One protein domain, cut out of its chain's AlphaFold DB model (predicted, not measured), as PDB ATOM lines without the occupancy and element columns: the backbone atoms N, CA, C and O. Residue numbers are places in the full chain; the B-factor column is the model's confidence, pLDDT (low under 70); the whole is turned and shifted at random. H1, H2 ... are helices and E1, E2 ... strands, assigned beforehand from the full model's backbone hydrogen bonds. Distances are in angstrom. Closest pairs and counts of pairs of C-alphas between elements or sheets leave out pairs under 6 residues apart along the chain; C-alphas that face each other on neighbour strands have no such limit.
ATOM      1  N   GLN A 424      12.828 -37.153  -8.067       91.38
ATOM      2  CA  GLN A 424      12.621 -36.537  -6.753       91.38
ATOM      3  C   GLN A 424      12.554 -37.566  -5.616       91.38
ATOM      4  O   GLN A 424      13.125 -37.356  -4.548       91.38
ATOM      5  N   LYS A 425      11.869 -38.698  -5.828       93.44
ATOM      6  CA  LYS A 425      11.800 -39.763  -4.821       93.44
ATOM      7  C   LYS A 425      13.175 -40.397  -4.606       93.44
ATOM      8  O   LYS A 425      13.539 -40.647  -3.462       93.44
ATOM      9  N   MET A 426      13.944 -40.612  -5.676       93.19
ATOM     10  CA  MET A 426      15.326 -41.093  -5.574       93.19
ATOM     11  C   MET A 426      16.210 -40.098  -4.811       93.19
ATOM     12  O   MET A 426      16.932 -40.494  -3.900       93.19
ATOM     13  N   ALA A 427      16.094 -38.806  -5.124       90.88
ATOM     14  CA  ALA A 427      16.825 -37.735  -4.457       90.88
ATOM     15  C   ALA A 427      16.558 -37.703  -2.942       90.88
ATOM     16  O   ALA A 427      17.503 -37.600  -2.161       90.88
ATOM     17  N   ASN A 428      15.299 -37.866  -2.523       93.25
ATOM     18  CA  ASN A 428      14.938 -37.938  -1.104       93.25
ATOM     19  C   ASN A 428      15.547 -39.180  -0.423       93.25
ATOM     20  O   ASN A 428      16.135 -39.072   0.648       93.25
ATOM     21  N   LEU A 429      15.482 -40.351  -1.068       94.12
ATOM     22  CA  LEU A 429      16.077 -41.586  -0.532       94.12
ATOM     23  C   LEU A 429      17.607 -41.514  -0.418       94.12
ATOM     24  O   LEU A 429      18.198 -42.179   0.432       94.12
ATOM     25  N   LEU A 430      18.271 -40.762  -1.295       93.69
ATOM     26  CA  LEU A 430      19.706 -40.491  -1.195       93.69
ATOM     27  C   LEU A 430      20.004 -39.527  -0.045       93.69
ATOM     28  O   LEU A 430      20.919 -39.769   0.738       93.69
ATOM     29  N   GLU A 431      19.208 -38.466   0.095       92.31
ATOM     30  CA  GLU A 431      19.338 -37.494   1.181       92.31
ATOM     31  C   GLU A 431      19.217 -38.134   2.564       92.31
ATOM     32  O   GLU A 431      20.001 -37.804   3.457       92.31
ATOM     33  N   ASP A 432      18.306 -39.093   2.727       91.81
ATOM     34  CA  ASP A 432      18.157 -39.854   3.967       91.81
ATOM     35  C   ASP A 432      19.435 -40.640   4.306       91.81
ATOM     36  O   ASP A 432      19.895 -40.626   5.454       91.81
ATOM     37  N   ARG A 433      20.067 -41.270   3.303       91.50
ATOM     38  CA  ARG A 433      21.332 -42.007   3.480       91.50
ATOM     39  C   ARG A 433      22.495 -41.077   3.813       91.50
ATOM     40  O   ARG A 433      23.240 -41.365   4.748       91.50
ATOM     41  N   PHE A 434      22.632 -39.953   3.109       92.88
ATOM     42  CA  PHE A 434      23.656 -38.948   3.416       92.88
ATOM     43  C   PHE A 434      23.467 -38.372   4.827       92.88
ATOM     44  O   PHE A 434      24.414 -38.295   5.614       92.88
ATOM     45  N   SER A 435      22.227 -38.040   5.190       90.31
ATOM     46  CA  SER A 435      21.871 -37.477   6.495       90.31
ATOM     47  C   SER A 435      22.217 -38.399   7.663       90.31
ATOM     48  O   SER A 435      22.556 -37.901   8.737       90.31
ATOM     49  N   ALA A 436      22.163 -39.721   7.469       89.00
ATOM     50  CA  ALA A 436      22.521 -40.698   8.495       89.00
ATOM     51  C   ALA A 436      23.981 -40.558   8.965       89.00
ATOM     52  O   ALA A 436      24.254 -40.717  10.155       89.00
ATOM     53  N   LEU A 437      24.906 -40.208   8.064       87.06
ATOM     54  CA  LEU A 437      26.307 -39.938   8.410       87.06
ATOM     55  C   LEU A 437      26.546 -38.473   8.793       87.06
ATOM     56  O   LEU A 437      27.301 -38.202   9.721       87.06
ATOM     57  N   ILE A 438      25.872 -37.518   8.142       85.38
ATOM     58  CA  ILE A 438      26.039 -36.080   8.432       85.38
ATOM     59  C   ILE A 438      25.601 -35.737   9.863       85.38
ATOM     60  O   ILE A 438      26.248 -34.931  10.533       85.38
ATOM     61  N   LYS A 439      24.503 -36.336  10.342       85.06
ATOM     62  CA  LYS A 439      23.988 -36.105  11.703       85.06
ATOM     63  C   LYS A 439      24.825 -36.805  12.778       85.06
ATOM     64  O   LYS A 439      24.776 -36.385  13.930       85.06
ATOM     65  N   ASN A 440      25.580 -37.843  12.420       78.62
ATOM     66  CA  ASN A 440      26.414 -38.613  13.338       78.62
ATOM     67  C   ASN A 440      27.790 -38.901  12.717       78.62
ATOM     68  O   ASN A 440      28.059 -40.007  12.244       78.62
ATOM     69  N   SER A 441      28.673 -37.899  12.735       67.50
ATOM     70  CA  SER A 441      30.000 -37.974  12.109       67.50
ATOM     71  C   SER A 441      30.913 -39.049  12.713       67.50
ATOM     72  O   SER A 441      31.812 -39.537  12.036       67.50
ATOM     73  N   ASN A 442      30.643 -39.477  13.952       68.81
ATOM     74  CA  ASN A 442      31.373 -40.545  14.644       68.81
ATOM     75  C   ASN A 442      30.745 -41.936  14.439       68.81
ATOM     76  O   ASN A 442      31.089 -42.874  15.154       68.81
ATOM     77  N   SER A 443      29.811 -42.082  13.494       70.12
ATOM     78  CA  SER A 443      29.202 -43.372  13.159       70.12
ATOM     79  C   SER A 443      30.269 -44.439  12.873       70.12
ATOM     80  O   SER A 443      31.181 -44.213  12.076       70.12
ATOM     81  N   THR A 444      30.119 -45.611  13.494       69.69
ATOM     82  CA  THR A 444      30.924 -46.821  13.251       69.69
ATOM     83  C   THR A 444      30.361 -47.684  12.117       69.69
ATOM     84  O   THR A 444      30.774 -48.826  11.941       69.69
ATOM     85  N   ASN A 445      29.381 -47.178  11.358       82.06
ATOM     86  CA  ASN A 445      28.812 -47.897  10.220       82.06
ATOM     87  C   ASN A 445      29.753 -47.817   9.009       82.06
ATOM     88  O   ASN A 445      29.531 -47.043   8.071       82.06
ATOM     89  N   ASP A 446      30.818 -48.612   9.056       84.38
ATOM     90  CA  ASP A 446      31.842 -48.667   8.015       84.38
ATOM     91  C   ASP A 446      31.282 -49.172   6.679       84.38
ATOM     92  O   ASP A 446      31.765 -48.771   5.622       84.38
ATOM     93  N   GLU A 447      30.225 -49.985   6.694       86.81
ATOM     94  CA  GLU A 447      29.560 -50.457   5.477       86.81
ATOM     95  C   GLU A 447      28.884 -49.302   4.722       86.81
ATOM     96  O   GLU A 447      29.133 -49.115   3.531       86.81
ATOM     97  N   LEU A 448      28.109 -48.462   5.420       89.00
ATOM     98  CA  LEU A 448      27.482 -47.277   4.827       89.00
ATOM     99  C   LEU A 448      28.520 -46.222   4.415       89.00
ATOM    100  O   LEU A 448      28.354 -45.579   3.379       89.00
ATOM    101  N   LYS A 449      29.594 -46.046   5.202       90.00
ATOM    102  CA  LYS A 449      30.705 -45.148   4.842       90.00
ATOM    103  C   LYS A 449      31.384 -45.582   3.546       90.00
ATOM    104  O   LYS A 449      31.614 -44.733   2.686       90.00
ATOM    105  N   ASN A 450      31.678 -46.875   3.399       91.81
ATOM    106  CA  ASN A 450      32.256 -47.435   2.179       91.81
ATOM    107  C   ASN A 450      31.293 -47.290   0.989       91.81
ATOM    108  O   ASN A 450      31.700 -46.778  -0.047       91.81
ATOM    109  N   ASP A 451      30.015 -47.660   1.144       92.38
ATOM    110  CA  ASP A 451      28.997 -47.549   0.085       92.38
ATOM    111  C   ASP A 451      28.868 -46.117  -0.462       92.38
ATOM    112  O   ASP A 451      28.935 -45.898  -1.674       92.38
ATOM    113  N   LEU A 452      28.751 -45.128   0.431       93.88
ATOM    114  CA  LEU A 452      28.668 -43.723   0.033       93.88
ATOM    115  C   LEU A 452      30.000 -43.189  -0.506       93.88
ATOM    116  O   LEU A 452      29.970 -42.348  -1.398       93.88
ATOM    117  N   TYR A 453      31.154 -43.690  -0.046       94.12
ATOM    118  CA  TYR A 453      32.440 -43.351  -0.665       94.12
ATOM    119  C   TYR A 453      32.495 -43.834  -2.117       94.12
ATOM    120  O   TYR A 453      32.873 -43.060  -2.991       94.12
ATOM    121  N   TYR A 454      32.082 -45.078  -2.401       95.25
ATOM    122  CA  TYR A 454      32.057 -45.596  -3.774       95.25
ATOM    123  C   TYR A 454      31.138 -44.773  -4.666       95.25
ATOM    124  O   TYR A 454      31.550 -44.368  -5.748       95.25
ATOM    125  N   LEU A 455      29.920 -44.492  -4.189       95.62
ATOM    126  CA  LEU A 455      28.964 -43.642  -4.895       95.62
ATOM    127  C   LEU A 455      29.580 -42.269  -5.199       95.62
ATOM    128  O   LEU A 455      29.554 -41.828  -6.344       95.62
ATOM    129  N   CYS A 456      30.171 -41.617  -4.198       94.38
ATOM    130  CA  CYS A 456      30.768 -40.298  -4.360       94.38
ATOM    131  C   CYS A 456      31.967 -40.297  -5.302       94.38
ATOM    132  O   CYS A 456      32.069 -39.416  -6.143       94.38
ATOM    133  N   ALA A 457      32.869 -41.266  -5.198       92.94
ATOM    134  CA  ALA A 457      34.038 -41.345  -6.066       92.94
ATOM    135  C   ALA A 457      33.664 -41.661  -7.526       92.94
ATOM    136  O   ALA A 457      34.239 -41.066  -8.438       92.94
ATOM    137  N   GLU A 458      32.671 -42.526  -7.760       93.50
ATOM    138  CA  GLU A 458      32.159 -42.819  -9.104       93.50
ATOM    139  C   GLU A 458      31.464 -41.599  -9.731       93.50
ATOM    140  O   GLU A 458      31.747 -41.263 -10.880       93.50
ATOM    141  N   PHE A 459      30.611 -40.891  -8.978       94.00
ATOM    142  CA  PHE A 459      29.949 -39.675  -9.468       94.00
ATOM    143  C   PHE A 459      30.907 -38.489  -9.597       94.00
ATOM    144  O   PHE A 459      30.811 -37.758 -10.573       94.00
ATOM    145  N   ASN A 460      31.880 -38.321  -8.699       90.25
ATOM    146  CA  ASN A 460      32.899 -37.280  -8.841       90.25
ATOM    147  C   ASN A 460      33.728 -37.489 -10.115       90.25
ATOM    148  O   ASN A 460      34.016 -36.532 -10.827       90.25
ATOM    149  N   PHE A 461      34.074 -38.738 -10.435       87.88
ATOM    150  CA  PHE A 461      34.773 -39.053 -11.679       87.88
ATOM    151  C   PHE A 461      33.926 -38.759 -12.926       87.88
ATOM    152  O   PHE A 461      34.474 -38.400 -13.965       87.88
ATOM    153  N   ALA A 462      32.601 -38.904 -12.827       87.06
ATOM    154  CA  ALA A 462      31.685 -38.714 -13.944       87.06
ATOM    155  C   ALA A 462      31.166 -37.275 -14.108       87.06
ATOM    156  O   ALA A 462      30.980 -36.835 -15.239       87.06
ATOM    157  N   ASP A 463      30.975 -36.514 -13.027       86.81
ATOM    158  CA  ASP A 463      30.111 -35.320 -13.026       86.81
ATOM    159  C   ASP A 463      30.643 -34.112 -12.224       86.81
ATOM    160  O   ASP A 463      30.006 -33.057 -12.187       86.81
ATOM    161  N   HIS A 464      31.827 -34.212 -11.605       83.50
ATOM    162  CA  HIS A 464      32.451 -33.085 -10.898       83.50
ATOM    163  C   HIS A 464      32.849 -31.942 -11.844       83.50
ATOM    164  O   HIS A 464      33.532 -32.175 -12.836       83.50
ATOM    165  N   ASP A 465      32.515 -30.698 -11.492       75.19
ATOM    166  CA  ASP A 465      32.721 -29.525 -12.361       75.19
ATOM    167  C   ASP A 465      34.190 -29.280 -12.746       75.19
ATOM    168  O   ASP A 465      34.483 -28.944 -13.888       75.19
ATOM    169  N   GLU A 466      35.119 -29.457 -11.800       68.31
ATOM    170  CA  GLU A 466      36.550 -29.176 -12.024       68.31
ATOM    171  C   GLU A 466      37.401 -30.397 -12.415       68.31
ATOM    172  O   GLU A 466      38.401 -30.244 -13.110       68.31
ATOM    173  N   PHE A 467      37.035 -31.605 -11.968       66.44
ATOM    174  CA  PHE A 467      37.893 -32.796 -12.057       66.44
ATOM    175  C   PHE A 467      37.324 -33.903 -12.948       66.44
ATOM    176  O   PHE A 467      38.019 -34.887 -13.205       66.44
ATOM    177  N   SER A 468      36.066 -33.791 -13.393       74.62
ATOM    178  CA  SER A 468      35.481 -34.811 -14.257       74.62
ATOM    179  C   SER A 468      35.945 -34.641 -15.696       74.62
ATOM    180  O   SER A 468      35.570 -33.701 -16.395       74.62
ATOM    181  N   PHE A 469      36.676 -35.644 -16.166       71.94
ATOM    182  CA  PHE A 469      37.037 -35.811 -17.570       71.94
ATOM    183  C   PHE A 469      35.853 -36.292 -18.429       71.94
ATOM    184  O   PHE A 469      35.909 -36.242 -19.659       71.94
ATOM    185  N   LEU A 470      34.776 -36.775 -17.795       80.44
ATOM    186  CA  LEU A 470      33.625 -37.372 -18.470       80.44
ATOM    187  C   LEU A 470      32.422 -36.448 -18.584       80.44
ATOM    188  O   LEU A 470      31.606 -36.677 -19.469       80.44
ATOM    189  N   LYS A 471      32.296 -35.410 -17.754       84.88
ATOM    190  CA  LYS A 471      31.075 -34.594 -17.688       84.88
ATOM    191  C   LYS A 471      30.701 -34.022 -19.054       84.88
ATOM    192  O   LYS A 471      29.642 -34.341 -19.591       84.88
ATOM    193  N   GLY A 472      31.627 -33.284 -19.672       81.06
ATOM    194  CA  GLY A 472      31.424 -32.714 -21.009       81.06
ATOM    195  C   GLY A 472      31.216 -33.774 -22.098       81.06
ATOM    196  O   GLY A 472      30.510 -33.531 -23.073       81.06
ATOM    197  N   LYS A 473      31.775 -34.977 -21.919       83.50
ATOM    198  CA  LYS A 473      31.576 -36.107 -22.836       83.50
ATOM    199  C   LYS A 473      30.181 -36.712 -22.692       83.50
ATOM    200  O   LYS A 473      29.542 -36.992 -23.695       83.50
ATOM    201  N   LEU A 474      29.680 -36.890 -21.473       88.12
ATOM    202  CA  LEU A 474      28.350 -37.442 -21.214       88.12
ATOM    203  C   LEU A 474      27.240 -36.469 -21.627       88.12
ATOM    204  O   LEU A 474      26.204 -36.914 -22.115       88.12
ATOM    205  N   GLU A 475      27.466 -35.158 -21.506       88.00
ATOM    206  CA  GLU A 475      26.506 -34.122 -21.914       88.00
ATOM    207  C   GLU A 475      26.087 -34.214 -23.389       88.00
ATOM    208  O   GLU A 475      24.965 -33.823 -23.716       88.00
ATOM    209  N   ILE A 476      26.904 -34.813 -24.269       86.56
ATOM    210  CA  ILE A 476      26.517 -35.029 -25.674       86.56
ATOM    211  C   ILE A 476      25.245 -35.879 -25.798       86.56
ATOM    212  O   ILE A 476      24.490 -35.711 -26.754       86.56
ATOM    213  N   LEU A 477      24.986 -36.776 -24.835       89.50
ATOM    214  CA  LEU A 477      23.793 -37.627 -24.820       89.50
ATOM    215  C   LEU A 477      22.505 -36.812 -24.703       89.50
ATOM    216  O   LEU A 477      21.453 -37.248 -25.161       89.50
ATOM    217  N   ARG A 478      22.571 -35.620 -24.105       89.06
ATOM    218  CA  ARG A 478      21.410 -34.737 -23.986       89.06
ATOM    219  C   ARG A 478      20.941 -34.220 -25.343       89.06
ATOM    220  O   ARG A 478      19.745 -33.989 -25.528       89.06
ATOM    221  N   ASP A 479      21.886 -34.011 -26.255       87.44
ATOM    222  CA  ASP A 479      21.665 -33.261 -27.489       87.44
ATOM    223  C   ASP A 479      21.712 -34.160 -28.742       87.44
ATOM    224  O   ASP A 479      21.246 -33.753 -29.809       87.44
ATOM    225  N   THR A 480      22.227 -35.390 -28.630       85.25
ATOM    226  CA  THR A 480      22.257 -36.386 -29.716       85.25
ATOM    227  C   THR A 480      20.956 -37.179 -29.848       85.25
ATOM    228  O   THR A 480      20.243 -37.403 -28.871       85.25
ATOM    229  N   THR A 481      20.678 -37.647 -31.066       83.62
ATOM    230  CA  THR A 481      19.549 -38.538 -31.387       83.62
ATOM    231  C   THR A 481      19.987 -39.876 -31.988       83.62
ATOM    232  O   THR A 481      19.132 -40.722 -32.217       83.62
ATOM    233  N   LEU A 482      21.299 -40.093 -32.182       81.25
ATOM    234  CA  LEU A 482      21.895 -41.211 -32.943       81.25
ATOM    235  C   LEU A 482      21.358 -42.604 -32.574       81.25
ATOM    236  O   LEU A 482      21.265 -43.500 -33.411       81.25
ATOM    237  N   VAL A 483      21.057 -42.816 -31.292       85.75
ATOM    238  CA  VAL A 483      20.606 -44.113 -30.770       85.75
ATOM    239  C   VAL A 483      19.102 -44.161 -30.499       85.75
ATOM    240  O   VAL A 483      18.599 -45.234 -30.178       85.75
ATOM    241  N   ASP A 484      18.369 -43.055 -30.669       84.25
ATOM    242  CA  ASP A 484      16.921 -42.995 -30.413       84.25
ATOM    243  C   ASP A 484      16.149 -43.899 -31.383       84.25
ATOM    244  O   ASP A 484      15.289 -44.665 -30.953       84.25
ATOM    245  N   GLY A 485      16.497 -43.880 -32.676       78.12
ATOM    246  CA  GLY A 485      15.883 -44.765 -33.675       78.12
ATOM    247  C   GLY A 485      16.143 -46.245 -33.378       78.12
ATOM    248  O   GLY A 485      15.227 -47.062 -33.420       78.12
ATOM    249  N   LEU A 486      17.368 -46.586 -32.958       79.44
ATOM    250  CA  LEU A 486      17.750 -47.948 -32.554       79.44
ATOM    251  C   LEU A 486      17.052 -48.409 -31.263       79.44
ATOM    252  O   LEU A 486      16.838 -49.605 -31.063       79.44
ATOM    253  N   ALA A 487      16.746 -47.465 -30.374       84.00
ATOM    254  CA  ALA A 487      16.098 -47.680 -29.088       84.00
ATOM    255  C   ALA A 487      14.567 -47.717 -29.168       84.00
ATOM    256  O   ALA A 487      13.938 -48.190 -28.222       84.00
ATOM    257  N   SER A 488      13.976 -47.227 -30.258       82.12
ATOM    258  CA  SER A 488      12.529 -47.019 -30.397       82.12
ATOM    259  C   SER A 488      11.696 -48.287 -30.154       82.12
ATOM    260  O   SER A 488      10.652 -48.227 -29.509       82.12
ATOM    261  N   ASP A 489      12.205 -49.454 -30.557       77.62
ATOM    262  CA  ASP A 489      11.559 -50.756 -30.329       77.62
ATOM    263  C   ASP A 489      11.495 -51.165 -28.842       77.62
ATOM    264  O   ASP A 489      10.710 -52.038 -28.465       77.62
ATOM    265  N   ILE A 490      12.353 -50.590 -27.993       84.00
ATOM    266  CA  ILE A 490      12.515 -50.967 -26.578       84.00
ATOM    267  C   ILE A 490      12.243 -49.818 -25.597       84.00
ATOM    268  O   ILE A 490      12.232 -50.042 -24.383       84.00
ATOM    269  N   SER A 491      12.047 -48.590 -26.082       85.94
ATOM    270  CA  SER A 491      11.806 -47.413 -25.251       85.94
ATOM    271  C   SER A 491      10.964 -46.361 -25.955       85.94
ATOM    272  O   SER A 491      11.270 -45.945 -27.065       85.94
ATOM    273  N   GLU A 492       9.968 -45.848 -25.233       85.94
ATOM    274  CA  GLU A 492       9.241 -44.632 -25.613       85.94
ATOM    275  C   GLU A 492      10.004 -43.348 -25.229       85.94
ATOM    276  O   GLU A 492       9.698 -42.266 -25.726       85.94
ATOM    277  N   ASN A 493      10.996 -43.449 -24.335       88.06
ATOM    278  CA  ASN A 493      11.778 -42.308 -23.871       88.06
ATOM    279  C   ASN A 493      12.971 -42.071 -24.798       88.06
ATOM    280  O   ASN A 493      13.768 -42.976 -25.043       88.06
ATOM    281  N   LYS A 494      13.163 -40.822 -25.217       89.44
ATOM    282  CA  LYS A 494      14.366 -40.417 -25.955       89.44
ATOM    283  C   LYS A 494      15.588 -40.324 -25.042       89.44
ATOM    284  O   LYS A 494      15.457 -40.068 -23.840       89.44
ATOM    285  N   THR A 495      16.779 -40.422 -25.628       89.75
ATOM    286  CA  THR A 495      18.084 -40.316 -24.947       89.75
ATOM    287  C   THR A 495      18.153 -39.067 -24.071       89.75
ATOM    288  O   THR A 495      18.510 -39.155 -22.896       89.75
ATOM    289  N   LYS A 496      17.683 -37.921 -24.581       92.38
ATOM    290  CA  LYS A 496      17.591 -36.663 -23.825       92.38
ATOM    291  C   LYS A 496      16.813 -36.791 -22.514       92.38
ATOM    292  O   LYS A 496      17.224 -36.254 -21.489       92.38
ATOM    293  N   GLU A 497      15.673 -37.472 -22.528       93.06
ATOM    294  CA  GLU A 497      14.843 -37.614 -21.332       93.06
ATOM    295  C   GLU A 497      15.464 -38.549 -20.301       93.06
ATOM    296  O   GLU A 497      15.343 -38.313 -19.098       93.06
ATOM    297  N   LEU A 498      16.112 -39.615 -20.773       93.81
ATOM    298  CA  LEU A 498      16.854 -40.543 -19.926       93.81
ATOM    299  C   LEU A 498      18.069 -39.854 -19.291       93.81
ATOM    300  O   LEU A 498      18.326 -40.039 -18.102       93.81
ATOM    301  N   PHE A 499      18.763 -39.004 -20.051       94.75
ATOM    302  CA  PHE A 499      19.874 -38.205 -19.550       94.75
ATOM    303  C   PHE A 499      19.417 -37.174 -18.511       94.75
ATOM    304  O   PHE A 499      19.990 -37.106 -17.430       94.75
ATOM    305  N   ASN A 500      18.323 -36.447 -18.765       94.62
ATOM    306  CA  ASN A 500      17.767 -35.493 -17.796       94.62
ATOM    307  C   ASN A 500      17.368 -36.167 -16.468       94.62
ATOM    308  O   ASN A 500      17.520 -35.576 -15.399       94.62
ATOM    309  N   PHE A 501      16.855 -37.401 -16.528       94.75
ATOM    310  CA  PHE A 501      16.568 -38.196 -15.333       94.75
ATOM    311  C   PHE A 501      17.842 -38.506 -14.533       94.75
ATOM    312  O   PHE A 501      17.831 -38.394 -13.308       94.75
ATOM    313  N   TYR A 502      18.939 -38.842 -15.218       95.25
ATOM    314  CA  TYR A 502      20.250 -39.014 -14.594       95.25
ATOM    315  C   TYR A 502      20.782 -37.715 -13.978       95.25
ATOM    316  O   TYR A 502      21.175 -37.742 -12.815       95.25
ATOM    317  N   THR A 503      20.747 -36.587 -14.696       94.38
ATOM    318  CA  THR A 503      21.287 -35.302 -14.211       94.38
ATOM    319  C   THR A 503      20.659 -34.892 -12.880       94.38
ATOM    320  O   THR A 503      21.370 -34.572 -11.936       94.38
ATOM    321  N   ALA A 504      19.334 -35.023 -12.747       93.50
ATOM    322  CA  ALA A 504      18.638 -34.708 -11.497       93.50
ATOM    323  C   ALA A 504      19.102 -35.568 -10.301       93.50
ATOM    324  O   ALA A 504      19.048 -35.132  -9.151       93.50
ATOM    325  N   ILE A 505      19.541 -36.803 -10.558       94.50
ATOM    326  CA  ILE A 505      20.088 -37.703  -9.537       94.50
ATOM    327  C   ILE A 505      21.550 -37.348  -9.251       94.50
ATOM    328  O   ILE A 505      21.936 -37.298  -8.082       94.50
ATOM    329  N   ALA A 506      22.337 -37.072 -10.293       94.00
ATOM    330  CA  ALA A 506      23.739 -36.689 -10.189       94.00
ATOM    331  C   ALA A 506      23.920 -35.428  -9.335       94.00
ATOM    332  O   ALA A 506      24.655 -35.480  -8.347       94.00
ATOM    333  N   ASP A 507      23.139 -34.374  -9.590       92.44
ATOM    334  CA  ASP A 507      23.155 -33.128  -8.809       92.44
ATOM    335  C   ASP A 507      22.975 -33.388  -7.304       92.44
ATOM    336  O   ASP A 507      23.661 -32.811  -6.452       92.44
ATOM    337  N   LYS A 508      22.066 -34.309  -6.949       94.06
ATOM    338  CA  LYS A 508      21.800 -34.645  -5.547       94.06
ATOM    339  C   LYS A 508      22.925 -35.461  -4.920       94.06
ATOM    340  O   LYS A 508      23.258 -35.219  -3.758       94.06
ATOM    341  N   VAL A 509      23.500 -36.413  -5.659       94.50
ATOM    342  CA  VAL A 509      24.668 -37.178  -5.201       94.50
ATOM    343  C   VAL A 509      25.836 -36.229  -4.954       94.50
ATOM    344  O   VAL A 509      26.376 -36.227  -3.853       94.50
ATOM    345  N   MET A 510      26.158 -35.360  -5.914       92.62
ATOM    346  CA  MET A 510      27.259 -34.399  -5.816       92.62
ATOM    347  C   MET A 510      27.095 -33.456  -4.619       92.62
ATOM    348  O   MET A 510      28.024 -33.289  -3.826       92.62
ATOM    349  N   SER A 511      25.889 -32.914  -4.413       92.12
ATOM    350  CA  SER A 511      25.574 -32.089  -3.240       92.12
ATOM    351  C   SER A 511      25.755 -32.852  -1.918       92.12
ATOM    352  O   SER A 511      26.359 -32.332  -0.975       92.12
ATOM    353  N   GLY A 512      25.295 -34.106  -1.849       93.25
ATOM    354  CA  GLY A 512      25.476 -34.968  -0.677       93.25
ATOM    355  C   GLY A 512      26.945 -35.294  -0.395       93.25
ATOM    356  O   GLY A 512      27.392 -35.215   0.750       93.25
ATOM    357  N   CYS A 513      27.722 -35.587  -1.437       93.12
ATOM    358  CA  CYS A 513      29.152 -35.871  -1.345       93.12
ATOM    359  C   CYS A 513      29.958 -34.658  -0.873       93.12
ATOM    360  O   CYS A 513      30.820 -34.793  -0.003       93.12
ATOM    361  N   ALA A 514      29.635 -33.461  -1.372       90.50
ATOM    362  CA  ALA A 514      30.227 -32.218  -0.889       90.50
ATOM    363  C   ALA A 514      29.938 -31.998   0.606       90.50
ATOM    364  O   ALA A 514      30.843 -31.648   1.364       90.50
ATOM    365  N   ALA A 515      28.709 -32.273   1.059       91.12
ATOM    366  CA  ALA A 515      28.341 -32.160   2.469       91.12
ATOM    367  C   ALA A 515      29.085 -33.170   3.367       91.12
ATOM    368  O   ALA A 515      29.514 -32.810   4.465       91.12
ATOM    369  N   LEU A 516      29.282 -34.413   2.911       90.12
ATOM    370  CA  LEU A 516      30.087 -35.413   3.629       90.12
ATOM    371  C   LEU A 516      31.565 -35.002   3.730       90.12
ATOM    372  O   LEU A 516      32.152 -35.109   4.809       90.12
ATOM    373  N   ASN A 517      32.140 -34.481   2.639       87.50
ATOM    374  CA  ASN A 517      33.506 -33.949   2.611       87.50
ATOM    375  C   ASN A 517      33.679 -32.792   3.604       87.50
ATOM    376  O   ASN A 517      34.591 -32.815   4.426       87.50
ATOM    377  N   GLN A 518      32.765 -31.815   3.595       87.69
ATOM    378  CA  GLN A 518      32.789 -30.677   4.526       87.69
ATOM    379  C   GLN A 518      32.709 -31.102   5.998       87.69
ATOM    380  O   GLN A 518      33.215 -30.406   6.876       87.69
ATOM    381  N   LYS A 519      32.067 -32.238   6.284       86.50
ATOM    382  CA  LYS A 519      31.958 -32.805   7.634       86.50
ATOM    383  C   LYS A 519      33.139 -33.691   8.034       86.50
ATOM    384  O   LYS A 519      33.147 -34.161   9.168       86.50
ATOM    385  N   GLY A 520      34.112 -33.917   7.148       84.94
ATOM    386  CA  GLY A 520      35.291 -34.735   7.439       84.94
ATOM    387  C   GLY A 520      34.952 -36.192   7.764       84.94
ATOM    388  O   GLY A 520      35.599 -36.793   8.618       84.94
ATOM    389  N   ILE A 521      33.915 -36.754   7.128       86.94
ATOM    390  CA  ILE A 521      33.457 -38.133   7.386       86.94
ATOM    391  C   ILE A 521      34.531 -39.167   7.018       86.94
ATOM    392  O   ILE A 521      34.656 -40.197   7.685       86.94
ATOM    393  N   TRP A 522      35.308 -38.877   5.975       86.81
ATOM    394  CA  TRP A 522      36.451 -39.671   5.531       86.81
ATOM    395  C   TRP A 522      37.738 -39.063   6.096       86.81
ATOM    396  O   TRP A 522      38.463 -38.349   5.408       86.81
ATOM    397  N   ASN A 523      37.956 -39.276   7.390       81.06
ATOM    398  CA  ASN A 523      39.134 -38.824   8.130       81.06
ATOM    399  C   ASN A 523      40.259 -39.878   8.106       81.06
ATOM    400  O   ASN A 523      40.071 -40.985   7.606       81.06
ATOM    401  N   ASP A 524      41.411 -39.560   8.703       78.50
ATOM    402  CA  ASP A 524      42.600 -40.433   8.716       78.50
ATOM    403  C   ASP A 524      42.371 -41.816   9.359       78.50
ATOM    404  O   ASP A 524      43.168 -42.731   9.157       78.50
ATOM    405  N   SER A 525      41.296 -41.997  10.139       78.94
ATOM    406  CA  SER A 525      40.937 -43.290  10.734       78.94
ATOM    407  C   SER A 525      40.048 -44.164   9.845       78.94
ATOM    408  O   SER A 525      39.846 -45.339  10.157       78.94
ATOM    409  N   PHE A 526      39.524 -43.640   8.733       85.50
ATOM    410  CA  PHE A 526      38.728 -44.406   7.781       85.50
ATOM    411  C   PHE A 526      39.627 -45.197   6.823       85.50
ATOM    412  O   PHE A 526      40.398 -44.630   6.051       85.50
ATOM    413  N   THR A 527      39.485 -46.524   6.828       86.38
ATOM    414  CA  THR A 527      40.143 -47.396   5.845       86.38
ATOM    415  C   THR A 527      39.140 -47.792   4.769       86.38
ATOM    416  O   THR A 527      38.209 -48.555   5.025       86.38
ATOM    417  N   LEU A 528      39.339 -47.269   3.559       89.75
ATOM    418  CA  LEU A 528      38.527 -47.609   2.397       89.75
ATOM    419  C   LEU A 528      38.821 -49.038   1.938       89.75
ATOM    420  O   LEU A 528      39.953 -49.361   1.570       89.75
ATOM    421  N   ASP A 529      37.782 -49.858   1.850       90.62
ATOM    422  CA  ASP A 529      37.865 -51.126   1.138       90.62
ATOM    423  C   ASP A 529      37.813 -50.861  -0.377       90.62
ATOM    424  O   ASP A 529      36.780 -50.478  -0.913       90.62
ATOM    425  N   LYS A 530      38.917 -51.050  -1.102       89.25
ATOM    426  CA  LYS A 530      38.990 -50.724  -2.539       89.25
ATOM    427  C   LYS A 530      38.273 -51.731  -3.447       89.25
ATOM    428  O   LYS A 530      38.118 -51.448  -4.630       89.25
ATOM    429  N   THR A 531      37.799 -52.871  -2.946       91.94
ATOM    430  CA  THR A 531      37.151 -53.883  -3.801       91.94
ATOM    431  C   THR A 531      35.671 -53.589  -4.062       91.94
ATOM    432  O   THR A 531      35.088 -54.134  -4.992       91.94
ATOM    433  N   GLY A 532      35.030 -52.708  -3.282       91.56
ATOM    434  CA  GLY A 532      33.595 -52.408  -3.427       91.56
ATOM    435  C   GLY A 532      33.219 -51.458  -4.577       91.56
ATOM    436  O   GLY A 532      32.028 -51.216  -4.817       91.56
ATOM    437  N   PHE A 533      34.209 -50.927  -5.299       94.56
ATOM    438  CA  PHE A 533      33.989 -50.160  -6.524       94.56
ATOM    439  C   PHE A 533      33.390 -51.027  -7.627       94.56
ATOM    440  O   PHE A 533      33.608 -52.238  -7.687       94.56
ATOM    441  N   SER A 534      32.630 -50.396  -8.515       92.94
ATOM    442  CA  SER A 534      32.063 -51.076  -9.674       92.94
ATOM    443  C   SER A 534      33.175 -51.530 -10.634       92.94
ATOM    444  O   SER A 534      34.221 -50.876 -10.716       92.94
ATOM    445  N   PRO A 535      32.967 -52.620 -11.400       91.69
ATOM    446  CA  PRO A 535      34.009 -53.165 -12.273       91.69
ATOM    447  C   PRO A 535      34.573 -52.146 -13.271       91.69
ATOM    448  O   PRO A 535      35.779 -52.095 -13.489       91.69
ATOM    449  N   TRP A 536      33.717 -51.281 -13.827       89.94
ATOM    450  CA  TRP A 536      34.141 -50.261 -14.792       89.94
ATOM    451  C   TRP A 536      35.048 -49.195 -14.164       89.94
ATOM    452  O   TRP A 536      35.978 -48.720 -14.813       89.94
ATOM    453  N   TYR A 537      34.797 -48.830 -12.905       90.56
ATOM    454  CA  TYR A 537      35.601 -47.844 -12.190       90.56
ATOM    455  C   TYR A 537      36.968 -48.425 -11.829       90.56
ATOM    456  O   TYR A 537      37.989 -47.769 -12.011       90.56
ATOM    457  N   ILE A 538      37.008 -49.686 -11.382       89.69
ATOM    458  CA  ILE A 538      38.267 -50.394 -11.120       89.69
ATOM    459  C   ILE A 538      39.097 -50.530 -12.398       89.69
ATOM    460  O   ILE A 538      40.297 -50.267 -12.367       89.69
ATOM    461  N   GLN A 539      38.468 -50.882 -13.519       86.25
ATOM    462  CA  GLN A 539      39.151 -50.963 -14.807       86.25
ATOM    463  C   GLN A 539      39.764 -49.614 -15.203       86.25
ATOM    464  O   GLN A 539      40.933 -49.567 -15.571       86.25
ATOM    465  N   LYS A 540      39.005 -48.514 -15.097       84.38
ATOM    466  CA  LYS A 540      39.443 -47.199 -15.585       84.38
ATOM    467  C   LYS A 540      40.404 -46.467 -14.643       84.38
ATOM    468  O   LYS A 540      41.339 -45.838 -15.115       84.38
ATOM    469  N   VAL A 541      40.171 -46.519 -13.331       85.81
ATOM    470  CA  VAL A 541      40.929 -45.739 -12.331       85.81
ATOM    471  C   VAL A 541      42.047 -46.558 -11.695       85.81
ATOM    472  O   VAL A 541      43.105 -46.025 -11.370       85.81
ATOM    473  N   TYR A 542      41.826 -47.860 -11.508       85.25
ATOM    474  CA  TYR A 542      42.784 -48.750 -10.858       85.25
ATOM    475  C   TYR A 542      43.465 -49.724 -11.823       85.25
ATOM    476  O   TYR A 542      44.275 -50.516 -11.351       85.25
ATOM    477  N   GLU A 543      43.175 -49.684 -13.128       84.94
ATOM    478  CA  GLU A 543      43.801 -50.543 -14.149       84.94
ATOM    479  C   GLU A 543      43.740 -52.035 -13.768       84.94
ATOM    480  O   GLU A 543      44.715 -52.772 -13.896       84.94
ATOM    481  N   ASN A 544      42.602 -52.474 -13.216       84.81
ATOM    482  CA  ASN A 544      42.386 -53.847 -12.735       84.81
ATOM    483  C   ASN A 544      43.357 -54.322 -11.630       84.81
ATOM    484  O   ASN A 544      43.524 -55.523 -11.428       84.81
ATOM    485  N   LYS A 545      43.960 -53.410 -10.847       87.31
ATOM    486  CA  LYS A 545      44.800 -53.760  -9.675       87.31
ATOM    487  C   LYS A 545      44.048 -54.505  -8.563       87.31
ATOM    488  O   LYS A 545      44.686 -55.087  -7.690       87.31
ATOM    489  N   PHE A 546      42.717 -54.467  -8.571       88.75
ATOM    490  CA  PHE A 546      41.847 -55.123  -7.594       88.75
ATOM    491  C   PHE A 546      40.726 -55.877  -8.315       88.75
ATOM    492  O   PHE A 546      40.318 -55.482  -9.404       88.75
ATOM    493  N   GLU A 547      40.188 -56.924  -7.693       90.19
ATOM    494  CA  GLU A 547      38.960 -57.577  -8.154       90.19
ATOM    495  C   GLU A 547      37.736 -56.914  -7.500       90.19
ATOM    496  O   GLU A 547      37.766 -56.561  -6.317       90.19
ATOM    497  N   SER A 548      36.666 -56.697  -8.270       91.69
ATOM    498  CA  SER A 548      35.449 -56.055  -7.762       91.69
ATOM    499  C   SER A 548      34.598 -57.045  -6.966       91.69
ATOM    500  O   SER A 548      34.097 -58.016  -7.521       91.69
ATOM    501  N   THR A 549      34.325 -56.740  -5.697       93.38
ATOM    502  CA  THR A 549      33.340 -57.448  -4.858       93.38
ATOM    503  C   THR A 549      31.989 -56.720  -4.839       93.38
ATOM    504  O   THR A 549      31.236 -56.818  -3.869       93.38
ATOM    505  N   TYR A 550      31.698 -55.892  -5.850       91.31
ATOM    506  CA  TYR A 550      30.475 -55.082  -5.910       91.31
ATOM    507  C   TYR A 550      29.208 -55.948  -5.822       91.31
ATOM    508  O   TYR A 550      28.312 -55.640  -5.038       91.31
ATOM    509  N   HIS A 551      29.160 -57.060  -6.563       89.81
ATOM    510  CA  HIS A 551      28.017 -57.977  -6.547       89.81
ATOM    511  C   HIS A 551      27.823 -58.651  -5.181       89.81
ATOM    512  O   HIS A 551      26.714 -58.612  -4.653       89.81
ATOM    513  N   ASP A 552      28.892 -59.154  -4.559       90.62
ATOM    514  CA  ASP A 552      28.831 -59.808  -3.243       90.62
ATOM    515  C   ASP A 552      28.332 -58.869  -2.139       90.62
ATOM    516  O   ASP A 552      27.679 -59.293  -1.186       90.62
ATOM    517  N   LYS A 553      28.663 -57.575  -2.233       89.56
ATOM    518  CA  LYS A 553      28.184 -56.562  -1.283       89.56
ATOM    519  C   LYS A 553      26.692 -56.293  -1.452       89.56
ATOM    520  O   LYS A 553      25.987 -56.127  -0.461       89.56
ATOM    521  N   VAL A 554      26.205 -56.278  -2.692       89.56
ATOM    522  CA  VAL A 554      24.768 -56.166  -2.973       89.56
ATOM    523  C   VAL A 554      24.025 -57.397  -2.453       89.56
ATOM    524  O   VAL A 554      22.974 -57.245  -1.836       89.56
ATOM    525  N   GLU A 555      24.577 -58.596  -2.643       89.31
ATOM    526  CA  GLU A 555      23.995 -59.840  -2.131       89.31
ATOM    527  C   GLU A 555      23.892 -59.835  -0.603       89.31
ATOM    528  O   GLU A 555      22.798 -60.005  -0.067       89.31
ATOM    529  N   ARG A 556      24.985 -59.500   0.096       89.25
ATOM    530  CA  ARG A 556      25.004 -59.359   1.562       89.25
ATOM    531  C   ARG A 556      23.979 -58.353   2.076       89.25
ATOM    532  O   ARG A 556      23.291 -58.614   3.059       89.25
ATOM    533  N   TYR A 557      23.819 -57.217   1.397       88.94
ATOM    534  CA  TYR A 557      22.795 -56.237   1.765       88.94
ATOM    535  C   TYR A 557      21.374 -56.826   1.685       88.94
ATOM    536  O   TYR A 557      20.531 -56.533   2.539       88.94
ATOM    537  N   LEU A 558      21.100 -57.664   0.681       89.81
ATOM    538  CA  LEU A 558      19.788 -58.272   0.437       89.81
ATOM    539  C   LEU A 558      19.446 -59.422   1.399       89.81
ATOM    540  O   LEU A 558      18.270 -59.756   1.530       89.81
ATOM    541  N   GLU A 559      20.419 -59.987   2.122       87.94
ATOM    542  CA  GLU A 559      20.159 -60.993   3.168       87.94
ATOM    543  C   GLU A 559      19.263 -60.436   4.287       87.94
ATOM    544  O   GLU A 559      18.407 -61.143   4.823       87.94
ATOM    545  N   GLY A 560      19.436 -59.152   4.619       84.12
ATOM    546  CA  GLY A 560      18.685 -58.460   5.671       84.12
ATOM    547  C   GLY A 560      17.645 -57.452   5.175       84.12
ATOM    548  O   GLY A 560      16.852 -56.961   5.979       84.12
ATOM    549  N   ASN A 561      17.628 -57.116   3.879       88.06
ATOM    550  CA  ASN A 561      16.831 -56.009   3.341       88.06
ATOM    551  C   ASN A 561      16.042 -56.402   2.087       88.06
ATOM    552  O   ASN A 561      16.466 -57.223   1.280       88.06
ATOM    553  N   LYS A 562      14.889 -55.754   1.881       87.88
ATOM    554  CA  LYS A 562      14.152 -55.867   0.615       87.88
ATOM    555  C   LYS A 562      14.811 -54.988  -0.456       87.88
ATOM    556  O   LYS A 562      15.205 -53.868  -0.131       87.88
ATOM    557  N   PRO A 563      14.888 -55.447  -1.719       92.56
ATOM    558  CA  PRO A 563      15.398 -54.630  -2.808       92.56
ATOM    559  C   PRO A 563      14.490 -53.425  -3.051       92.56
ATOM    560  O   PRO A 563      13.268 -53.508  -2.912       92.56
ATOM    561  N   LEU A 564      15.095 -52.313  -3.459       92.44
ATOM    562  CA  LEU A 564      14.372 -51.097  -3.812       92.44
ATOM    563  C   LEU A 564      13.575 -51.267  -5.114       92.44
ATOM    564  O   LEU A 564      12.439 -50.802  -5.201       92.44
ATOM    565  N   ILE A 565      14.154 -51.946  -6.109       92.50
ATOM    566  CA  ILE A 565      13.469 -52.340  -7.345       92.50
ATOM    567  C   ILE A 565      13.849 -53.783  -7.684       92.50
ATOM    568  O   ILE A 565      15.028 -54.120  -7.815       92.50
ATOM    569  N   SER A 566      12.846 -54.630  -7.893       91.12
ATOM    570  CA  SER A 566      13.022 -56.013  -8.330       91.12
ATOM    571  C   SER A 566      11.930 -56.427  -9.307       91.12
ATOM    572  O   SER A 566      10.848 -55.840  -9.360       91.12
ATOM    573  N   TRP A 567      12.201 -57.482 -10.066       86.94
ATOM    574  CA  TRP A 567      11.178 -58.193 -10.813       86.94
ATOM    575  C   TRP A 567      10.208 -58.890  -9.857       86.94
ATOM    576  O   TRP A 567      10.565 -59.248  -8.734       86.94
ATOM    577  N   LYS A 568       8.978 -59.136 -10.323       85.56
ATOM    578  CA  LYS A 568       7.945 -59.831  -9.532       85.56
ATOM    579  C   LYS A 568       8.400 -61.213  -9.047       85.56
ATOM    580  O   LYS A 568       8.032 -61.631  -7.957       85.56
ATOM    581  N   ASN A 569       9.234 -61.891  -9.834       87.19
ATOM    582  CA  ASN A 569       9.749 -63.224  -9.515       87.19
ATOM    583  C   ASN A 569      10.707 -63.239  -8.316       87.19
ATOM    584  O   ASN A 569      10.893 -64.295  -7.722       87.19
ATOM    585  N   TYR A 570      11.257 -62.090  -7.907       87.56
ATOM    586  CA  TYR A 570      12.138 -62.025  -6.741       87.56
ATOM    587  C   TYR A 570      11.452 -62.516  -5.459       87.56
ATOM    588  O   TYR A 570      12.093 -63.132  -4.611       87.56
ATOM    589  N   GLU A 571      10.140 -62.295  -5.320       82.94
ATOM    590  CA  GLU A 571       9.392 -62.736  -4.137       82.94
ATOM    591  C   GLU A 571       9.425 -64.261  -3.952       82.94
ATOM    592  O   GLU A 571       9.411 -64.741  -2.816       82.94
ATOM    593  N   SER A 572       9.507 -65.019  -5.051       84.69
ATOM    594  CA  SER A 572       9.557 -66.482  -5.037       84.69
ATOM    595  C   SER A 572      10.975 -67.035  -5.176       84.69
ATOM    596  O   SER A 572      11.304 -68.010  -4.504       84.69
ATOM    597  N   SER A 573      11.816 -66.432  -6.018       85.62
ATOM    598  CA  SER A 573      13.173 -66.914  -6.289       85.62
ATOM    599  C   SER A 573      14.180 -66.494  -5.222       85.62
ATOM    600  O   SER A 573      15.148 -67.214  -4.986       85.62
ATOM    601  N   LYS A 574      13.977 -65.315  -4.611       84.06
ATOM    602  CA  LYS A 574      14.970 -64.589  -3.800       84.06
ATOM    603  C   LYS A 574      16.351 -64.491  -4.466       84.06
ATOM    604  O   LYS A 574      17.357 -64.335  -3.783       84.06
ATOM    605  N   SER A 575      16.406 -64.592  -5.794       84.50
ATOM    606  CA  SER A 575      17.648 -64.580  -6.561       84.50
ATOM    607  C   SER A 575      18.086 -63.152  -6.853       84.50
ATOM    608  O   SER A 575      17.281 -62.326  -7.287       84.50
ATOM    609  N   ILE A 576      19.384 -62.871  -6.721       83.19
ATOM    610  CA  ILE A 576      19.960 -61.574  -7.100       83.19
ATOM    611  C   ILE A 576      19.754 -61.246  -8.587       83.19
ATOM    612  O   ILE A 576      19.660 -60.074  -8.947       83.19
ATOM    613  N   SER A 577      19.596 -62.261  -9.447       84.69
ATOM    614  CA  SER A 577      19.263 -62.078 -10.870       84.69
ATOM    615  C   SER A 577      17.943 -61.342 -11.088       84.69
ATOM    616  O   SER A 577      17.750 -60.717 -12.130       84.69
ATOM    617  N   ASP A 578      17.040 -61.417 -10.108       86.12
ATOM    618  CA  ASP A 578      15.715 -60.815 -10.177       86.12
ATOM    619  C   ASP A 578      15.686 -59.413  -9.539       86.12
ATOM    620  O   ASP A 578      14.644 -58.755  -9.527       86.12
ATOM    621  N   VAL A 579      16.824 -58.922  -9.037       88.56
ATOM    622  CA  VAL A 579      16.969 -57.585  -8.452       88.56
ATOM    623  C   VAL A 579      17.487 -56.606  -9.496       88.56
ATOM    624  O   VAL A 579      18.558 -56.780 -10.073       88.56
ATOM    625  N   ILE A 580      16.746 -55.517  -9.694       88.56
ATOM    626  CA  ILE A 580      17.155 -54.429 -10.585       88.56
ATOM    627  C   ILE A 580      18.118 -53.519  -9.835       88.56
ATOM    628  O   ILE A 580      19.240 -53.308 -10.290       88.56
ATOM    629  N   CYS A 581      17.736 -53.055  -8.645       92.81
ATOM    630  CA  CYS A 581      18.651 -52.389  -7.728       92.81
ATOM    631  C   CYS A 581      18.229 -52.542  -6.263       92.81
ATOM    632  O   CYS A 581      17.043 -52.600  -5.931       92.81
ATOM    633  N   ALA A 582      19.221 -52.641  -5.381       92.75
ATOM    634  CA  ALA A 582      19.017 -53.036  -3.992       92.75
ATOM    635  C   ALA A 582      18.652 -51.866  -3.071       92.75
ATOM    636  O   ALA A 582      17.749 -51.992  -2.253       92.75
ATOM    637  N   ASN A 583      19.309 -50.717  -3.217       93.12
ATOM    638  CA  ASN A 583      19.060 -49.503  -2.435       93.12
ATOM    639  C   ASN A 583      19.307 -48.250  -3.295       93.12
ATOM    640  O   ASN A 583      19.688 -48.374  -4.459       93.12
ATOM    641  N   SER A 584      19.088 -47.045  -2.754       94.12
ATOM    642  CA  SER A 584      19.236 -45.809  -3.537       94.12
ATOM    643  C   SER A 584      20.667 -45.567  -4.036       94.12
ATOM    644  O   SER A 584      20.816 -45.121  -5.170       94.12
ATOM    645  N   SER A 585      21.709 -45.937  -3.276       93.94
ATOM    646  CA  SER A 585      23.100 -45.896  -3.759       93.94
ATOM    647  C   SER A 585      23.305 -46.838  -4.951       93.94
ATOM    648  O   SER A 585      23.827 -46.423  -5.984       93.94
ATOM    649  N   ASP A 586      22.852 -48.093  -4.841       95.00
ATOM    650  CA  ASP A 586      22.968 -49.106  -5.899       95.00
ATOM    651  C   ASP A 586      22.213 -48.695  -7.170       95.00
ATOM    652  O   ASP A 586      22.748 -48.792  -8.274       95.00
ATOM    653  N   CYS A 587      20.989 -48.171  -7.026       95.12
ATOM    654  CA  CYS A 587      20.222 -47.661  -8.161       95.12
ATOM    655  C   CYS A 587      20.960 -46.504  -8.847       95.12
ATOM    656  O   CYS A 587      21.103 -46.528 -10.065       95.12
ATOM    657  N   SER A 588      21.481 -45.528  -8.095       96.25
ATOM    658  CA  SER A 588      22.234 -44.403  -8.670       96.25
ATOM    659  C   SER A 588      23.496 -44.849  -9.405       96.25
ATOM    660  O   SER A 588      23.751 -44.377 -10.512       96.25
ATOM    661  N   ARG A 589      24.258 -45.800  -8.850       95.56
ATOM    662  CA  ARG A 589      25.458 -46.358  -9.504       95.56
ATOM    663  C   ARG A 589      25.110 -47.108 -10.793       95.56
ATOM    664  O   ARG A 589      25.802 -46.955 -11.798       95.56
ATOM    665  N   LYS A 590      24.001 -47.857 -10.814       94.81
ATOM    666  CA  LYS A 590      23.493 -48.531 -12.026       94.81
ATOM    667  C   LYS A 590      22.970 -47.557 -13.081       94.81
ATOM    668  O   LYS A 590      23.188 -47.789 -14.270       94.81
ATOM    669  N   ILE A 591      22.324 -46.464 -12.670       95.62
ATOM    670  CA  ILE A 591      21.919 -45.376 -13.573       95.62
ATOM    671  C   ILE A 591      23.165 -44.744 -14.200       95.62
ATOM    672  O   ILE A 591      23.235 -44.662 -15.423       95.62
ATOM    673  N   LEU A 592      24.168 -44.377 -13.395       95.25
ATOM    674  CA  LEU A 592      25.433 -43.829 -13.890       95.25
ATOM    675  C   LEU A 592      26.100 -44.780 -14.893       95.25
ATOM    676  O   LEU A 592      26.440 -44.373 -16.002       95.25
ATOM    677  N   LYS A 593      26.214 -46.071 -14.555       94.44
ATOM    678  CA  LYS A 593      26.761 -47.074 -15.477       94.44
ATOM    679  C   LYS A 593      25.961 -47.168 -16.777       94.44
ATOM    680  O   LYS A 593      26.555 -47.285 -17.845       94.44
ATOM    681  N   SER A 594      24.636 -47.089 -16.706       95.44
ATOM    682  CA  SER A 594      23.776 -47.122 -17.894       95.44
ATOM    683  C   SER A 594      24.001 -45.904 -18.796       95.44
ATOM    684  O   SER A 594      24.021 -46.055 -20.011       95.44
ATOM    685  N   ILE A 595      24.229 -44.716 -18.228       95.19
ATOM    686  CA  ILE A 595      24.582 -43.507 -18.993       95.19
ATOM    687  C   ILE A 595      25.963 -43.648 -19.641       95.19
ATOM    688  O   ILE A 595      26.107 -43.343 -20.822       95.19
ATOM    689  N   ILE A 596      26.955 -44.182 -18.926       93.44
ATOM    690  CA  ILE A 596      28.286 -44.467 -19.487       93.44
ATOM    691  C   ILE A 596      28.198 -45.477 -20.643       93.44
ATOM    692  O   ILE A 596      28.811 -45.280 -21.690       93.44
ATOM    693  N   ASP A 597      27.411 -46.547 -20.490       93.56
ATOM    694  CA  ASP A 597      27.200 -47.531 -21.558       93.56
ATOM    695  C   ASP A 597      26.473 -46.928 -22.758       93.56
ATOM    696  O   ASP A 597      26.840 -47.209 -23.897       93.56
ATOM    697  N   LEU A 598      25.471 -46.080 -22.516       92.94
ATOM    698  CA  LEU A 598      24.756 -45.376 -23.574       92.94
ATOM    699  C   LEU A 598      25.695 -44.433 -24.334       92.94
ATOM    700  O   LEU A 598      25.669 -44.409 -25.560       92.94
ATOM    701  N   TYR A 599      26.578 -43.725 -23.629       91.81
ATOM    702  CA  TYR A 599      27.643 -42.922 -24.229       91.81
ATOM    703  C   TYR A 599      28.583 -43.776 -25.088       91.81
ATOM    704  O   TYR A 599      28.815 -43.448 -26.251       91.81
ATOM    705  N   SER A 600      29.058 -44.907 -24.556       90.75
ATOM    706  CA  SER A 600      29.939 -45.835 -25.275       90.75
ATOM    707  C   SER A 600      29.309 -46.352 -26.568       90.75
ATOM    708  O   SER A 600      29.970 -46.385 -27.605       90.75
ATOM    709  N   VAL A 601      28.023 -46.707 -26.529       91.62
ATOM    710  CA  VAL A 601      27.290 -47.147 -27.720       91.62
ATOM    711  C   VAL A 601      27.136 -46.007 -28.726       91.62
ATOM    712  O   VAL A 601      27.357 -46.225 -29.915       91.62
ATOM    713  N   THR A 602      26.796 -44.802 -28.266       90.12
ATOM    714  CA  THR A 602      26.613 -43.629 -29.131       90.12
ATOM    715  C   THR A 602      27.896 -43.255 -29.877       90.12
ATOM    716  O   THR A 602      27.829 -42.967 -31.068       90.12
ATOM    717  N   GLN A 603      29.068 -43.326 -29.229       88.81
ATOM    718  CA  GLN A 603      30.360 -43.013 -29.863       88.81
ATOM    719  C   GLN A 603      30.670 -43.897 -31.080       88.81
ATOM    720  O   GLN A 603      31.267 -43.426 -32.042       88.81
ATOM    721  N   TYR A 604      30.238 -45.161 -31.059       90.38
ATOM    722  CA  TYR A 604      30.540 -46.150 -32.100       90.38
ATOM    723  C   TYR A 604      29.293 -46.643 -32.849       90.38
ATOM    724  O   TYR A 604      29.312 -47.690 -33.503       90.38
ATOM    725  N   ALA A 605      28.185 -45.898 -32.783       88.06
ATOM    726  CA  ALA A 605      26.925 -46.320 -33.383       88.06
ATOM    727  C   ALA A 605      27.040 -46.499 -34.909       88.06
ATOM    728  O   ALA A 605      26.610 -47.522 -35.454       88.06
ATOM    729  N   SER A 606      27.705 -45.564 -35.593       87.38
ATOM    730  CA  SER A 606      27.926 -45.634 -37.044       87.38
ATOM    731  C   SER A 606      28.810 -46.813 -37.460       87.38
ATOM    732  O   SER A 606      28.661 -47.320 -38.568       87.38
TER     733      SER A 606
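Overview. This is residues 424 to 606 of the 921 residues of an uncharacterized protein of Halobacteriovorax marinus (strain ATCC BAA-682 / DSM 15412 / SJ) (UniProt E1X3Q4). The longest helix, H6, runs side by side with H1, and this pair crosses steeply over a second pair, H2 and H10, which run the same way and overlap only in part; these four helices make the core. Short helices H3 and H4 pack on one end of H10, with H5 farther out, while H7 lies beside H2, and H8, H9 and the short strand E1 form a loose lobe at the other end of H10. The printed part has 183 residues, with ten named helices and one named strand in the order H1 to H9, E1, H10; its class is mostly helix. It is compact, with a radius of gyration of the C-alphas of 17.0 A, and spans 50 by 47 by 35 A.

Along the chain. H6, residues 495 to 518, is 34.3 A long, starting at C-alpha 495 (18.084, -40.316, -24.947). H1, residues 424 to 438, is 20.3 A long and begins at C-alpha 424 (12.621, -36.537, -6.753). H2, residues 446 to 463, measures 25.0 A. H10, residues 584 to 603, measures 28.7 A and ends at C-alpha 603 (30.360, -43.013, -29.863). H8 is residues 550 to 560, 16.9 A long, and H7 is residues 535 to 542. The four-residue helices are H3, 471 to 474; H4, 476 to 479; H5, 484 to 487; and H9, 570 to 573. E1 is residues 579 to 581.

Arrangement. H6 touches H1 at a shallow tilt of 15 degrees, the same way; their closest C-alphas, Ala 427 and Lys 508, are 6.0 A apart. With residues 506 to 513 alone H6 touches H2, a steep tilt of 54 degrees, opposite ways, closest C-alphas Cys 456 and Cys 513, 5.6 A. H10 is the hub, touching five helices, among them H2 at a shallow tilt of 27 degrees, closest C-alphas Leu 455 and Ser 585, 6.4 A. H4 touches H6, with the C-alphas of Arg 478 and Lys 496 closest at 4.3 A. H2 and H8 are near each other, and H7 and H10 are only just apart, 8.1 A. E1 pairs with no named strand, but residues 565 to 566 pair antiparallel with it. Every O i to N i+4 pair is within hydrogen-bond range in H2, H7 and H10, against 9 of 11 in H1, 18 of 20 in H6 and 6 of 7 in H8; H3, H4, H5 and H9 are too short for such a pair.

Size, cuts and confidence. The two C-alphas farthest apart, Asn 442 and Ser 606, are 52.1 A apart. The printed part has no cut, and its one long link is H6 to H7, 16 residues. The mean pLDDT of the printed part is 88.4; residues 441 to 442, 444 and 466 to 467 are under 70.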